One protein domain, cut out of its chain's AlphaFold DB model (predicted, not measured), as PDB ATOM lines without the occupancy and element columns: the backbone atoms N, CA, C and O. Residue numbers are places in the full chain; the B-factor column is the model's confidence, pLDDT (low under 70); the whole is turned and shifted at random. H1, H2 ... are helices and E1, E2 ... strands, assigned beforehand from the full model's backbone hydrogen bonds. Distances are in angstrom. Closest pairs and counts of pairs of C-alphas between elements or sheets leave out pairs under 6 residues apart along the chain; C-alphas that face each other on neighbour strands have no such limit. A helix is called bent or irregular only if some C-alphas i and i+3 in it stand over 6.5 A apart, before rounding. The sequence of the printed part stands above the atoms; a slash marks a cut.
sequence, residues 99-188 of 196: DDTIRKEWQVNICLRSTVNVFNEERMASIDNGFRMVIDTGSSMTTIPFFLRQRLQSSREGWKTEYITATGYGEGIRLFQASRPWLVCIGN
ATOM      1  N   ASP A  99     -20.286   3.565 -32.291       94.38
ATOM      2  CA  ASP A  99     -19.086   4.312 -31.906       94.38
ATOM      3  C   ASP A  99     -19.485   5.645 -31.255       94.38
ATOM      4  O   ASP A  99     -19.960   6.559 -31.940       94.38
ATOM      5  N   ASP A 100     -19.324   5.768 -29.933       91.00
ATOM      6  CA  ASP A 100     -19.441   7.048 -29.230       91.00
ATOM      7  C   ASP A 100     -18.061   7.711 -29.156       91.00
ATOM      8  O   ASP A 100     -17.306   7.564 -28.191       91.00
ATOM      9  N   THR A 101     -17.746   8.484 -30.193       92.19
ATOM     10  CA  THR A 101     -16.456   9.180 -30.330       92.19
ATOM     11  C   THR A 101     -16.211  10.253 -29.263       92.19
ATOM     12  O   THR A 101     -15.058  10.597 -28.996       92.19
ATOM     13  N   ILE A 102     -17.266  10.776 -28.624       92.94
ATOM     14  CA  ILE A 102     -17.152  11.808 -27.582       92.94
ATOM     15  C   ILE A 102     -16.689  11.165 -26.275       92.94
ATOM     16  O   ILE A 102     -15.774  11.674 -25.623       92.94
ATOM     17  N   ARG A 103     -17.305  10.041 -25.896       88.94
ATOM     18  CA  ARG A 103     -16.942   9.281 -24.689       88.94
ATOM     19  C   ARG A 103     -15.794   8.302 -24.913       88.94
ATOM     20  O   ARG A 103     -15.221   7.839 -23.932       88.94
ATOM     21  N   LYS A 104     -15.439   8.039 -26.174       92.25
ATOM     22  CA  LYS A 104     -14.471   7.015 -26.593       92.25
ATOM     23  C   LYS A 104     -14.892   5.620 -26.119       92.25
ATOM     24  O   LYS A 104     -14.077   4.856 -25.609       92.25
ATOM     25  N   GLU A 105     -16.178   5.315 -26.268       93.31
ATOM     26  CA  GLU A 105     -16.796   4.055 -25.847       93.31
ATOM     27  C   GLU A 105     -17.461   3.379 -27.057       93.31
ATOM     28  O   GLU A 105     -18.187   4.023 -27.814       93.31
ATOM     29  N   TRP A 106     -17.285   2.063 -27.205       94.19
ATOM     30  CA  TRP A 106     -18.097   1.263 -28.125       94.19
ATOM     31  C   TRP A 106     -19.322   0.733 -27.391       94.19
ATOM     32  O   TRP A 106     -19.190  -0.001 -26.411       94.19
ATOM     33  N   GLN A 107     -20.512   1.092 -27.858       95.31
ATOM     34  CA  GLN A 107     -21.773   0.742 -27.212       95.31
ATOM     35  C   GLN A 107     -22.570  -0.262 -28.042       95.31
ATOM     36  O   GLN A 107     -22.565  -0.221 -29.272       95.31
ATOM     37  N   VAL A 108     -23.299  -1.155 -27.380       95.94
ATOM     38  CA  VAL A 108     -24.125  -2.172 -28.047       95.94
ATOM     39  C   VAL A 108     -25.518  -2.216 -27.448       95.94
ATOM     40  O   VAL A 108     -25.705  -2.086 -26.247       95.94
ATOM     41  N   ASN A 109     -26.515  -2.448 -28.284       96.69
ATOM     42  CA  ASN A 109     -27.807  -2.926 -27.823       96.69
ATOM     43  C   ASN A 109     -27.659  -4.409 -27.455       96.69
ATOM     44  O   ASN A 109     -26.929  -5.140 -28.128       96.69
ATOM     45  N   ILE A 110     -28.368  -4.858 -26.424       95.81
ATOM     46  CA  ILE A 110     -28.349  -6.246 -25.953       95.81
ATOM     47  C   ILE A 110     -29.765  -6.817 -25.925       95.81
ATOM     48  O   ILE A 110     -30.728  -6.130 -25.579       95.81
ATOM     49  N   CYS A 111     -29.885  -8.087 -26.288       95.56
ATOM     50  CA  CYS A 111     -31.085  -8.888 -26.128       95.56
ATOM     51  C   CYS A 111     -30.759 -10.108 -25.271       95.56
ATOM     52  O   CYS A 111     -29.741 -10.770 -25.489       95.56
ATOM     53  N   LEU A 112     -31.631 -10.408 -24.317       95.19
ATOM     54  CA  LEU A 112     -31.537 -11.562 -23.434       95.19
ATOM     55  C   LEU A 112     -32.765 -12.430 -23.624       95.19
ATOM     56  O   LEU A 112     -33.883 -11.928 -23.548       95.19
ATOM     57  N   ARG A 113     -32.567 -13.736 -23.790       94.75
ATOM     58  CA  ARG A 113     -33.663 -14.701 -23.887       94.75
ATOM     59  C   ARG A 113     -33.417 -15.926 -23.024       94.75
ATOM     60  O   ARG A 113     -32.318 -16.478 -22.982       94.75
ATOM     61  N   SER A 114     -34.467 -16.380 -22.350       91.50
ATOM     62  CA  SER A 114     -34.428 -17.622 -21.585       91.50
ATOM     63  C   SER A 114     -34.262 -18.830 -22.509       91.50
ATOM     64  O   SER A 114     -34.960 -18.972 -23.511       91.50
ATOM     65  N   THR A 115     -33.381 -19.751 -22.124       89.75
ATOM     66  CA  THR A 115     -33.226 -21.065 -22.771       89.75
ATOM     67  C   THR A 115     -34.398 -22.011 -22.495       89.75
ATOM     68  O   THR A 115     -34.573 -22.993 -23.206       89.75
ATOM     69  N   VAL A 116     -35.221 -21.711 -21.484       87.94
ATOM     70  CA  VAL A 116     -36.355 -22.547 -21.049       87.94
ATOM     71  C   VAL A 116     -37.692 -22.042 -21.598       87.94
ATOM     72  O   VAL A 116     -38.602 -22.830 -21.832       87.94
ATOM     73  N   ASN A 117     -37.824 -20.731 -21.817       86.81
ATOM     74  CA  ASN A 117     -39.025 -20.123 -22.389       86.81
ATOM     75  C   ASN A 117     -38.631 -19.072 -23.429       86.81
ATOM     76  O   ASN A 117     -38.222 -17.971 -23.070       86.81
ATOM     77  N   VAL A 118     -38.809 -19.395 -24.708       87.88
ATOM     78  CA  VAL A 118     -38.442 -18.509 -25.824       87.88
ATOM     79  C   VAL A 118     -39.237 -17.201 -25.860       87.88
ATOM     80  O   VAL A 118     -38.777 -16.241 -26.466       87.88
ATOM     81  N   PHE A 119     -40.394 -17.142 -25.193       89.06
ATOM     82  CA  PHE A 119     -41.196 -15.922 -25.063       89.06
ATOM     83  C   PHE A 119     -40.739 -15.021 -23.908       89.06
ATOM     84  O   PHE A 119     -41.263 -13.923 -23.745       89.06
ATOM     85  N   ASN A 120     -39.798 -15.481 -23.079       92.06
ATOM     86  CA  ASN A 120     -39.155 -14.658 -22.059       92.06
ATOM     87  C   ASN A 120     -37.880 -14.048 -22.654       92.06
ATOM     88  O   ASN A 120     -36.775 -14.562 -22.449       92.06
ATOM     89  N   GLU A 121     -38.077 -13.000 -23.449       94.44
ATOM     90  CA  GLU A 121     -37.046 -12.238 -24.152       94.44
ATOM     91  C   GLU A 121     -37.194 -10.758 -23.808       94.44
ATOM     92  O   GLU A 121     -38.301 -10.230 -23.845       94.44
ATOM     93  N   GLU A 122     -36.085 -10.085 -23.520       95.50
ATOM     94  CA  GLU A 122     -36.067  -8.647 -23.276       95.50
ATOM     95  C   GLU A 122     -34.872  -7.968 -23.927       95.50
ATOM     96  O   GLU A 122     -33.798  -8.554 -24.091       95.50
ATOM     97  N   ARG A 123     -35.070  -6.696 -24.278       95.06
ATOM     98  CA  ARG A 123     -34.085  -5.884 -24.993       95.06
ATOM     99  C   ARG A 123     -33.746  -4.622 -24.224       95.06
ATOM    100  O   ARG A 123     -34.590  -4.001 -23.579       95.06
ATOM    101  N   MET A 124     -32.495  -4.219 -24.366       95.12
ATOM    102  CA  MET A 124     -31.987  -2.941 -23.905       95.12
ATOM    103  C   MET A 124     -31.227  -2.281 -25.053       95.12
ATOM    104  O   MET A 124     -30.368  -2.893 -25.693       95.12
ATOM    105  N   ALA A 125     -31.563  -1.022 -25.329       94.81
ATOM    106  CA  ALA A 125     -30.765  -0.189 -26.216       94.81
ATOM    107  C   ALA A 125     -29.407   0.131 -25.567       94.81
ATOM    108  O   ALA A 125     -29.238   0.025 -24.357       94.81
ATOM    109  N   SER A 126     -28.447   0.564 -26.377       92.75
ATOM    110  CA  SER A 126     -27.093   0.959 -25.963       92.75
ATOM    111  C   SER A 126     -27.103   1.956 -24.814       92.75
ATOM    112  O   SER A 126     -26.207   1.920 -23.974       92.75
ATOM    113  N   ILE A 127     -28.148   2.783 -24.741       94.06
ATOM    114  CA  ILE A 127     -28.463   3.634 -23.601       94.06
ATOM    115  C   ILE A 127     -29.931   3.424 -23.225       94.06
ATOM    116  O   ILE A 127     -30.820   3.615 -24.055       94.06
ATOM    117  N   ASP A 128     -30.194   3.053 -21.975       95.00
ATOM    118  CA  ASP A 128     -31.553   2.888 -21.447       95.00
ATOM    119  C   ASP A 128     -31.553   3.058 -19.925       95.00
ATOM    120  O   ASP A 128     -30.634   2.618 -19.235       95.00
ATOM    121  N   ASN A 129     -32.584   3.720 -19.402       92.38
ATOM    122  CA  ASN A 129     -32.784   3.975 -17.975       92.38
ATOM    123  C   ASN A 129     -31.542   4.547 -17.253       92.38
ATOM    124  O   ASN A 129     -31.260   4.209 -16.106       92.38
ATOM    125  N   GLY A 130     -30.762   5.385 -17.949       91.69
ATOM    126  CA  GLY A 130     -29.523   5.985 -17.435       91.69
ATOM    127  C   GLY A 130     -28.290   5.071 -17.456       91.69
ATOM    128  O   GLY A 130     -27.192   5.534 -17.147       91.69
ATOM    129  N   PHE A 131     -28.433   3.808 -17.862       92.19
ATOM    130  CA  PHE A 131     -27.329   2.867 -18.035       92.19
ATOM    131  C   PHE A 131     -26.857   2.833 -19.486       92.19
ATOM    132  O   PHE A 131     -27.639   3.057 -20.410       92.19
ATOM    133  N   ARG A 132     -25.573   2.519 -19.674       93.25
ATOM    134  CA  ARG A 132     -24.966   2.285 -20.986       93.25
ATOM    135  C   ARG A 132     -24.418   0.870 -21.053       93.25
ATOM    136  O   ARG A 132     -23.799   0.414 -20.095       93.25
ATOM    137  N   MET A 133     -24.632   0.203 -22.178       94.38
ATOM    138  CA  MET A 133     -24.044  -1.100 -22.471       94.38
ATOM    139  C   MET A 133     -22.792  -0.890 -23.317       94.38
ATOM    140  O   MET A 133     -22.892  -0.521 -24.487       94.38
ATOM    141  N   VAL A 134     -21.625  -1.096 -22.711       94.00
ATOM    142  CA  VAL A 134     -20.309  -0.820 -23.305       94.00
ATOM    143  C   VAL A 134     -19.560  -2.132 -23.528       94.00
ATOM    144  O   VAL A 134     -19.678  -3.061 -22.729       94.00
ATOM    145  N   ILE A 135     -18.795  -2.212 -24.616       92.62
ATOM    146  CA  ILE A 135     -17.842  -3.301 -24.839       92.62
ATOM    147  C   ILE A 135     -16.624  -3.052 -23.949       92.62
ATOM    148  O   ILE A 135     -15.846  -2.134 -24.203       92.62
ATOM    149  N   ASP A 136     -16.466  -3.886 -22.929       89.50
ATOM    150  CA  ASP A 136     -15.334  -3.846 -22.010       89.50
ATOM    151  C   ASP A 136     -14.503  -5.122 -22.158       89.50
ATOM    152  O   ASP A 136     -14.850  -6.178 -21.630       89.50
ATOM    153  N   THR A 137     -13.403  -5.027 -22.907       86.12
ATOM    154  CA  THR A 137     -12.475  -6.145 -23.114       86.12
ATOM    155  C   THR A 137     -11.628  -6.454 -21.879       86.12
ATOM    156  O   THR A 137     -10.950  -7.478 -21.866       86.12
ATOM    157  N   GLY A 138     -11.626  -5.580 -20.866       84.19
ATOM    158  CA  GLY A 138     -10.930  -5.797 -19.597       84.19
ATOM    159  C   GLY A 138     -11.765  -6.557 -18.564       84.19
ATOM    160  O   GLY A 138     -11.223  -6.983 -17.546       84.19
ATOM    161  N   SER A 139     -13.064  -6.748 -18.809       83.50
ATOM    162  CA  SER A 139     -13.942  -7.490 -17.906       83.50
ATOM    163  C   SER A 139     -13.974  -8.980 -18.243       83.50
ATOM    164  O   SER A 139     -14.176  -9.377 -19.389       83.50
ATOM    165  N   SER A 140     -13.879  -9.824 -17.214       81.69
ATOM    166  CA  SER A 140     -14.074 -11.274 -17.330       81.69
ATOM    167  C   SER A 140     -15.551 -11.689 -17.380       81.69
ATOM    168  O   SER A 140     -15.856 -12.858 -17.621       81.69
ATOM    169  N   MET A 141     -16.485 -10.756 -17.150       86.25
ATOM    170  CA  MET A 141     -17.920 -11.035 -17.136       86.25
ATOM    171  C   MET A 141     -18.767  -9.927 -17.767       86.25
ATOM    172  O   MET A 141     -18.525  -8.733 -17.586       86.25
ATOM    173  N   THR A 142     -19.845 -10.329 -18.438       89.88
ATOM    174  CA  THR A 142     -20.883  -9.397 -18.885       89.88
ATOM    175  C   THR A 142     -21.817  -9.076 -17.723       89.88
ATOM    176  O   THR A 142     -22.544  -9.946 -17.242       89.88
ATOM    177  N   THR A 143     -21.838  -7.814 -17.298       91.00
ATOM    178  CA  THR A 143     -22.765  -7.329 -16.269       91.00
ATOM    179  C   THR A 143     -23.935  -6.603 -16.919       91.00
ATOM    180  O   THR A 143     -23.736  -5.693 -17.719       91.00
ATOM    181  N   ILE A 144     -25.161  -6.987 -16.558       92.00
ATOM    182  CA  ILE A 144     -26.380  -6.321 -17.028       92.00
ATOM    183  C   ILE A 144     -27.041  -5.529 -15.891       92.00
ATOM    184  O   ILE A 144     -27.031  -5.979 -14.740       92.00
ATOM    185  N   PRO A 145     -27.669  -4.378 -16.178       91.69
ATOM    186  CA  PRO A 145     -28.416  -3.638 -15.170       91.69
ATOM    187  C   PRO A 145     -29.622  -4.420 -14.632       91.69
ATOM    188  O   PRO A 145     -30.346  -5.084 -15.377       91.69
ATOM    189  N   PHE A 146     -29.912  -4.267 -13.336       90.88
ATOM    190  CA  PHE A 146     -31.032  -4.960 -12.686       90.88
ATOM    191  C   PHE A 146     -32.395  -4.655 -13.326       90.88
ATOM    192  O   PHE A 146     -33.254  -5.531 -13.374       90.88
ATOM    193  N   PHE A 147     -32.603  -3.451 -13.868       92.19
ATOM    194  CA  PHE A 147     -33.884  -3.102 -14.487       92.19
ATOM    195  C   PHE A 147     -34.194  -3.959 -15.725       92.19
ATOM    196  O   PHE A 147     -35.357  -4.266 -15.965       92.19
ATOM    197  N   LEU A 148     -33.180  -4.394 -16.485       92.38
ATOM    198  CA  LEU A 148     -33.385  -5.292 -17.624       92.38
ATOM    199  C   LEU A 148     -33.902  -6.650 -17.134       92.38
ATOM    200  O   LEU A 148     -34.859  -7.197 -17.674       92.38
ATOM    201  N   ARG A 149     -33.351  -7.132 -16.014       90.12
ATOM    202  CA  ARG A 149     -33.850  -8.316 -15.305       90.12
ATOM    203  C   ARG A 149     -35.281  -8.139 -14.775       90.12
ATOM    204  O   ARG A 149     -36.000  -9.126 -14.678       90.12
ATOM    205  N   GLN A 150     -35.708  -6.921 -14.437       91.25
ATOM    206  CA  GLN A 150     -37.084  -6.646 -13.999       91.25
ATOM    207  C   GLN A 150     -38.111  -6.674 -15.135       91.25
ATOM    208  O   GLN A 150     -39.290  -6.864 -14.849       91.25
ATOM    209  N   ARG A 151     -37.683  -6.475 -16.386       93.25
ATOM    210  CA  ARG A 151     -38.568  -6.534 -17.557       93.25
ATOM    211  C   ARG A 151     -38.874  -7.972 -17.980       93.25
ATOM    212  O   ARG A 151     -39.941  -8.230 -18.519       93.25
ATOM    213  N   LEU A 152     -37.973  -8.911 -17.679       90.38
ATOM    214  CA  LEU A 152     -38.197 -10.338 -17.918       90.38
ATOM    215  C   LEU A 152     -39.404 -10.834 -17.109       90.38
ATOM    216  O   LEU A 152     -39.688 -10.329 -16.022       90.38
ATOM    217  N   GLN A 153     -40.063 -11.891 -17.592       86.94
ATOM    218  CA  GLN A 153     -41.290 -12.441 -16.989       86.94
ATOM    219  C   GLN A 153     -41.164 -12.720 -15.483       86.94
ATOM    220  O   GLN A 153     -42.122 -12.561 -14.732       86.94
ATOM    221  N   SER A 154     -39.973 -13.128 -15.037       82.12
ATOM    222  CA  SER A 154     -39.642 -13.272 -13.625       82.12
ATOM    223  C   SER A 154     -38.252 -12.720 -13.358       82.12
ATOM    224  O   SER A 154     -37.242 -13.247 -13.826       82.12
ATOM    225  N   SER A 155     -38.196 -11.695 -12.512       80.25
ATOM    226  CA  SER A 155     -36.941 -11.134 -12.023       80.25
ATOM    227  C   SER A 155     -36.243 -12.041 -11.011       80.25
ATOM    228  O   SER A 155     -35.186 -11.678 -10.522       80.25
ATOM    229  N   ARG A 156     -36.775 -13.210 -10.644       80.50
ATOM    230  CA  ARG A 156     -36.097 -14.154  -9.731       80.50
ATOM    231  C   ARG A 156     -35.583 -15.389 -10.452       80.50
ATOM    232  O   ARG A 156     -34.513 -15.882 -10.117       80.50
ATOM    233  N   GLU A 157     -36.314 -15.865 -11.450       84.88
ATOM    234  CA  GLU A 157     -35.966 -17.093 -12.157       84.88
ATOM    235  C   GLU A 157     -34.737 -16.935 -13.052       84.88
ATOM    236  O   GLU A 157     -34.595 -15.958 -13.781       84.88
ATOM    237  N   GLY A 158     -33.868 -17.948 -13.037       85.31
ATOM    238  CA  GLY A 158     -32.636 -17.969 -13.830       85.31
ATOM    239  C   GLY A 158     -31.486 -17.140 -13.250       85.31
ATOM    240  O   GLY A 158     -30.476 -16.957 -13.931       85.31
ATOM    241  N   TRP A 159     -31.617 -16.688 -11.999       89.56
ATOM    242  CA  TRP A 159     -30.593 -15.968 -11.241       89.56
ATOM    243  C   TRP A 159     -30.333 -16.664  -9.904       89.56
ATOM    244  O   TRP A 159     -31.250 -17.234  -9.308       89.56
ATOM    245  N   LYS A 160     -29.094 -16.618  -9.416       86.50
ATOM    246  CA  LYS A 160     -28.754 -17.062  -8.061       86.50
ATOM    247  C   LYS A 160     -29.331 -16.084  -7.031       86.50
ATOM    248  O   LYS A 160     -29.471 -14.889  -7.297       86.50
ATOM    249  N   THR A 161     -29.686 -16.600  -5.858       82.88
ATOM    250  CA  THR A 161     -30.138 -15.800  -4.706       82.88
ATOM    251  C   THR A 161     -28.976 -15.209  -3.921       82.88
ATOM    252  O   THR A 161     -29.120 -14.152  -3.312       82.88
ATOM    253  N   GLU A 162     -27.832 -15.885  -3.942       86.25
ATOM    254  CA  GLU A 162     -26.573 -15.396  -3.395       86.25
ATOM    255  C   GLU A 162     -25.966 -14.358  -4.342       86.25
ATOM    256  O   GLU A 162     -26.076 -14.476  -5.568       86.25
ATOM    257  N   TYR A 163     -25.338 -13.334  -3.766       86.94
ATOM    258  CA  TYR A 163     -24.612 -12.324  -4.520       86.94
ATOM    259  C   TYR A 163     -23.113 -12.481  -4.301       86.94
ATOM    260  O   TYR A 163     -22.667 -12.863  -3.221       86.94
ATOM    261  N   ILE A 164     -22.350 -12.122  -5.324       86.75
ATOM    262  CA  ILE A 164     -20.932 -11.805  -5.186       86.75
ATOM    263  C   ILE A 164     -20.773 -10.286  -5.176       86.75
ATOM    264  O   ILE A 164     -21.665  -9.551  -5.613       86.75
ATOM    265  N   THR A 165     -19.645  -9.809  -4.676       85.88
ATOM    266  CA  THR A 165     -19.300  -8.390  -4.749       85.88
ATOM    267  C   THR A 165     -18.467  -8.156  -6.001       85.88
ATOM    268  O   THR A 165     -17.526  -8.906  -6.257       85.88
ATOM    269  N   ALA A 166     -18.824  -7.145  -6.792       81.00
ATOM    270  CA  ALA A 166     -18.013  -6.714  -7.924       81.00
ATOM    271  C   ALA A 166     -16.609  -6.302  -7.451       81.00
ATOM    272  O   ALA A 166     -16.462  -5.714  -6.377       81.00
ATOM    273  N   THR A 167     -15.597  -6.583  -8.264       77.19
ATOM    274  CA  THR A 167     -14.211  -6.139  -8.068       77.19
ATOM    275  C   THR A 167     -13.834  -5.143  -9.168       77.19
ATOM    276  O   THR A 167     -14.412  -5.160 -10.254       77.19
ATOM    277  N   GLY A 168     -12.889  -4.238  -8.895       76.06
ATOM    278  CA  GLY A 168     -12.482  -3.201  -9.851       76.06
ATOM    279  C   GLY A 168     -13.487  -2.045  -9.963       76.06
ATOM    280  O   GLY A 168     -13.972  -1.527  -8.955       76.06
ATOM    281  N   TYR A 169     -13.788  -1.600 -11.189       60.03
ATOM    282  CA  TYR A 169     -14.744  -0.511 -11.413       60.03
ATOM    283  C   TYR A 169     -16.163  -0.944 -11.014       60.03
ATOM    284  O   TYR A 169     -16.800  -1.744 -11.691       60.03
ATOM    285  N   GLY A 170     -16.664  -0.385  -9.909       68.62
ATOM    286  CA  GLY A 170     -17.940  -0.781  -9.302       68.62
ATOM    287  C   GLY A 170     -17.799  -1.633  -8.039       68.62
ATOM    288  O   GLY A 170     -18.768  -2.278  -7.642       68.62
ATOM    289  N   GLU A 171     -16.621  -1.640  -7.405       80.94
ATOM    290  CA  GLU A 171     -16.385  -2.322  -6.131       80.94
ATOM    291  C   GLU A 171     -17.500  -2.068  -5.101       80.94
ATOM    292  O   GLU A 171     -18.002  -0.954  -4.935       80.94
ATOM    293  N   GLY A 172     -17.918  -3.134  -4.417       82.62
ATOM    294  CA  GLY A 172     -18.992  -3.081  -3.422       82.62
ATOM    295  C   GLY A 172     -20.401  -3.273  -3.996       82.62
ATOM    296  O   GLY A 172     -21.340  -3.508  -3.229       82.62
ATOM    297  N   ILE A 173     -20.579  -3.236  -5.321       87.44
ATOM    298  CA  ILE A 173     -21.870  -3.536  -5.953       87.44
ATOM    299  C   ILE A 173     -22.172  -5.032  -5.834       87.44
ATOM    300  O   ILE A 173     -21.334  -5.888  -6.114       87.44
ATOM    301  N   ARG A 174     -23.411  -5.351  -5.446       90.44
ATOM    302  CA  ARG A 174     -23.907  -6.729  -5.381       90.44
ATOM    303  C   ARG A 174     -24.264  -7.226  -6.778       90.44
ATOM    304  O   ARG A 174     -25.163  -6.677  -7.416       90.44
ATOM    305  N   LEU A 175     -23.613  -8.296  -7.213       90.19
ATOM    306  CA  LEU A 175     -23.875  -8.973  -8.477       90.19
ATOM    307  C   LEU A 175     -24.575 -10.304  -8.218       90.19
ATOM    308  O   LEU A 175     -24.071 -11.161  -7.493       90.19
ATOM    309  N   PHE A 176     -25.730 -10.495  -8.847       90.12
ATOM    310  CA  PHE A 176     -26.457 -11.761  -8.818       90.12
ATOM    311  C   PHE A 176     -26.188 -12.506 -10.117       90.12
ATOM    312  O   PHE A 176     -26.688 -12.118 -11.174       90.12
ATOM    313  N   GLN A 177     -25.389 -13.566 -10.039       90.94
ATOM    314  CA  GLN A 177     -25.009 -14.344 -11.213       90.94
ATOM    315  C   GLN A 177     -26.212 -15.093 -11.800       90.94
ATOM    316  O   GLN A 177     -27.147 -15.463 -11.084       90.94
ATOM    317  N   ALA A 178     -26.168 -15.371 -13.102       91.12
ATOM    318  CA  ALA A 178     -27.112 -16.291 -13.718       91.12
ATOM    319  C   ALA A 178     -26.979 -17.692 -13.086       91.12
ATOM    320  O   ALA A 178     -25.871 -18.167 -12.833       91.12
ATOM    321  N   SER A 179     -28.105 -18.355 -12.811       90.62
ATOM    322  CA  SER A 179     -28.127 -19.740 -12.306       90.62
ATOM    323  C   SER A 179     -28.288 -20.784 -13.413       90.62
ATOM    324  O   SER A 179     -28.182 -21.979 -13.156       90.62
ATOM    325  N   ARG A 180     -28.538 -20.335 -14.646       88.50
ATOM    326  CA  ARG A 180     -28.630 -21.152 -15.860       88.50
ATOM    327  C   ARG A 180     -28.168 -20.342 -17.075       88.50
ATOM    328  O   ARG A 180     -28.147 -19.112 -16.986       88.50
ATOM    329  N   PRO A 181     -27.871 -20.987 -18.212       90.56
ATOM    330  CA  PRO A 181     -27.544 -20.278 -19.442       90.56
ATOM    331  C   PRO A 181     -28.699 -19.390 -19.923       90.56
ATOM    332  O   PRO A 181     -29.865 -19.802 -19.927       90.56
ATOM    333  N   TRP A 182     -28.346 -18.191 -20.375       92.56
ATOM    334  CA  TRP A 182     -29.213 -17.267 -21.100       92.56
ATOM    335  C   TRP A 182     -28.667 -17.118 -22.513       92.56
ATOM    336  O   TRP A 182     -27.453 -17.068 -22.684       92.56
ATOM    337  N   LEU A 183     -29.553 -17.034 -23.505       94.56
ATOM    338  CA  LEU A 183     -29.144 -16.676 -24.855       94.56
ATOM    339  C   LEU A 183     -28.977 -15.165 -24.931       94.56
ATOM    340  O   LEU A 183     -29.867 -14.418 -24.507       94.56
ATOM    341  N   VAL A 184     -27.863 -14.732 -25.503       93.62
ATOM    342  CA  VAL A 184     -27.543 -13.321 -25.696       93.62
ATOM    343  C   VAL A 184     -27.422 -13.036 -27.188       93.62
ATOM    344  O   VAL A 184     -26.865 -13.831 -27.946       93.62
ATOM    345  N   CYS A 185     -27.926 -11.891 -27.635       94.19
ATOM    346  CA  CYS A 185     -27.470 -11.298 -28.887       94.19
ATOM    347  C   CYS A 185     -27.192  -9.807 -28.698       94.19
ATOM    348  O   CYS A 185     -27.796  -9.148 -27.849       94.19
ATOM    349  N   ILE A 186     -26.238  -9.286 -29.462       95.50
ATOM    350  CA  ILE A 186     -25.783  -7.896 -29.372       95.50
ATOM    351  C   ILE A 186     -25.750  -7.255 -30.754       95.50
ATOM    352  O   ILE A 186     -25.625  -7.944 -31.770       95.50
ATOM    353  N   GLY A 187     -25.885  -5.935 -30.814       95.12
ATOM    354  CA  GLY A 187     -25.947  -5.230 -32.089       95.12
ATOM    355  C   GLY A 187     -25.957  -3.716 -31.960       95.12
ATOM    356  O   GLY A 187     -25.917  -3.169 -30.865       95.12
ATOM    357  N   ASN A 188     -26.091  -3.024 -33.089       94.25
ATOM    358  CA  ASN A 188     -26.253  -1.564 -33.120       94.25
ATOM    359  C   ASN A 188     -27.732  -1.127 -33.209       94.25
ATOM    360  O   ASN A 188     -28.032   0.051 -33.369       94.25
TER     361      ASN A 188
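This is residues 99 to 188 of the 196 residues of an uncharacterized protein of Rhizophagus irregularis (UniProt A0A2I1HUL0). With little regular structure, this is a small antiparallel sheet, order E3, E2, E4, with short helix H1 and long loops over one face, and E1 prolonging E2. The 90 printed residues have a mixed class, only 25 in named elements: E1, E2, E3, H1, E4. The whole is compact, radius of gyration of the C-alphas 13.6 A, spanning 39 by 29 by 21 A.

Find C-alpha 105 at (-16.796, 4.055, -25.847), where E1, residues 105 to 107, begins its 6.1 A. Next come E2, residues 109 to 114, 17.3 A; E3, residues 121 to 124, 10.6 A; and H1, residues 146 to 151, 9.1 A. E4, residues 182 to 187, runs 16.6 A to C-alpha 187 at (-25.947, -5.230, -32.089).

E1 runs on into E2 at 44 degrees. Within hydrogen-bond range, look for N 112 and O 122, 2.9 A, in hairpin E2 and E3, and N 111 and O 185, 2.8 A, between antiparallel E2 and E4. H1, with every O i to N i+4 pair within range, is on the sheet at height 8.6 A; its closest C-alphas with E3 are Arg 151 and Glu 122, 6.6 A. E3, H1 and E4 form a split strand-helix-strand unit, same-way strands with E2 between, its crossover right-handed.

The farthest C-alphas, Ile 102 and Val 116, are 39.9 A apart. The printed part has no cut; links E3 to H1 and H1 to E4 are long. Residues 169 to 170 have pLDDT under 70.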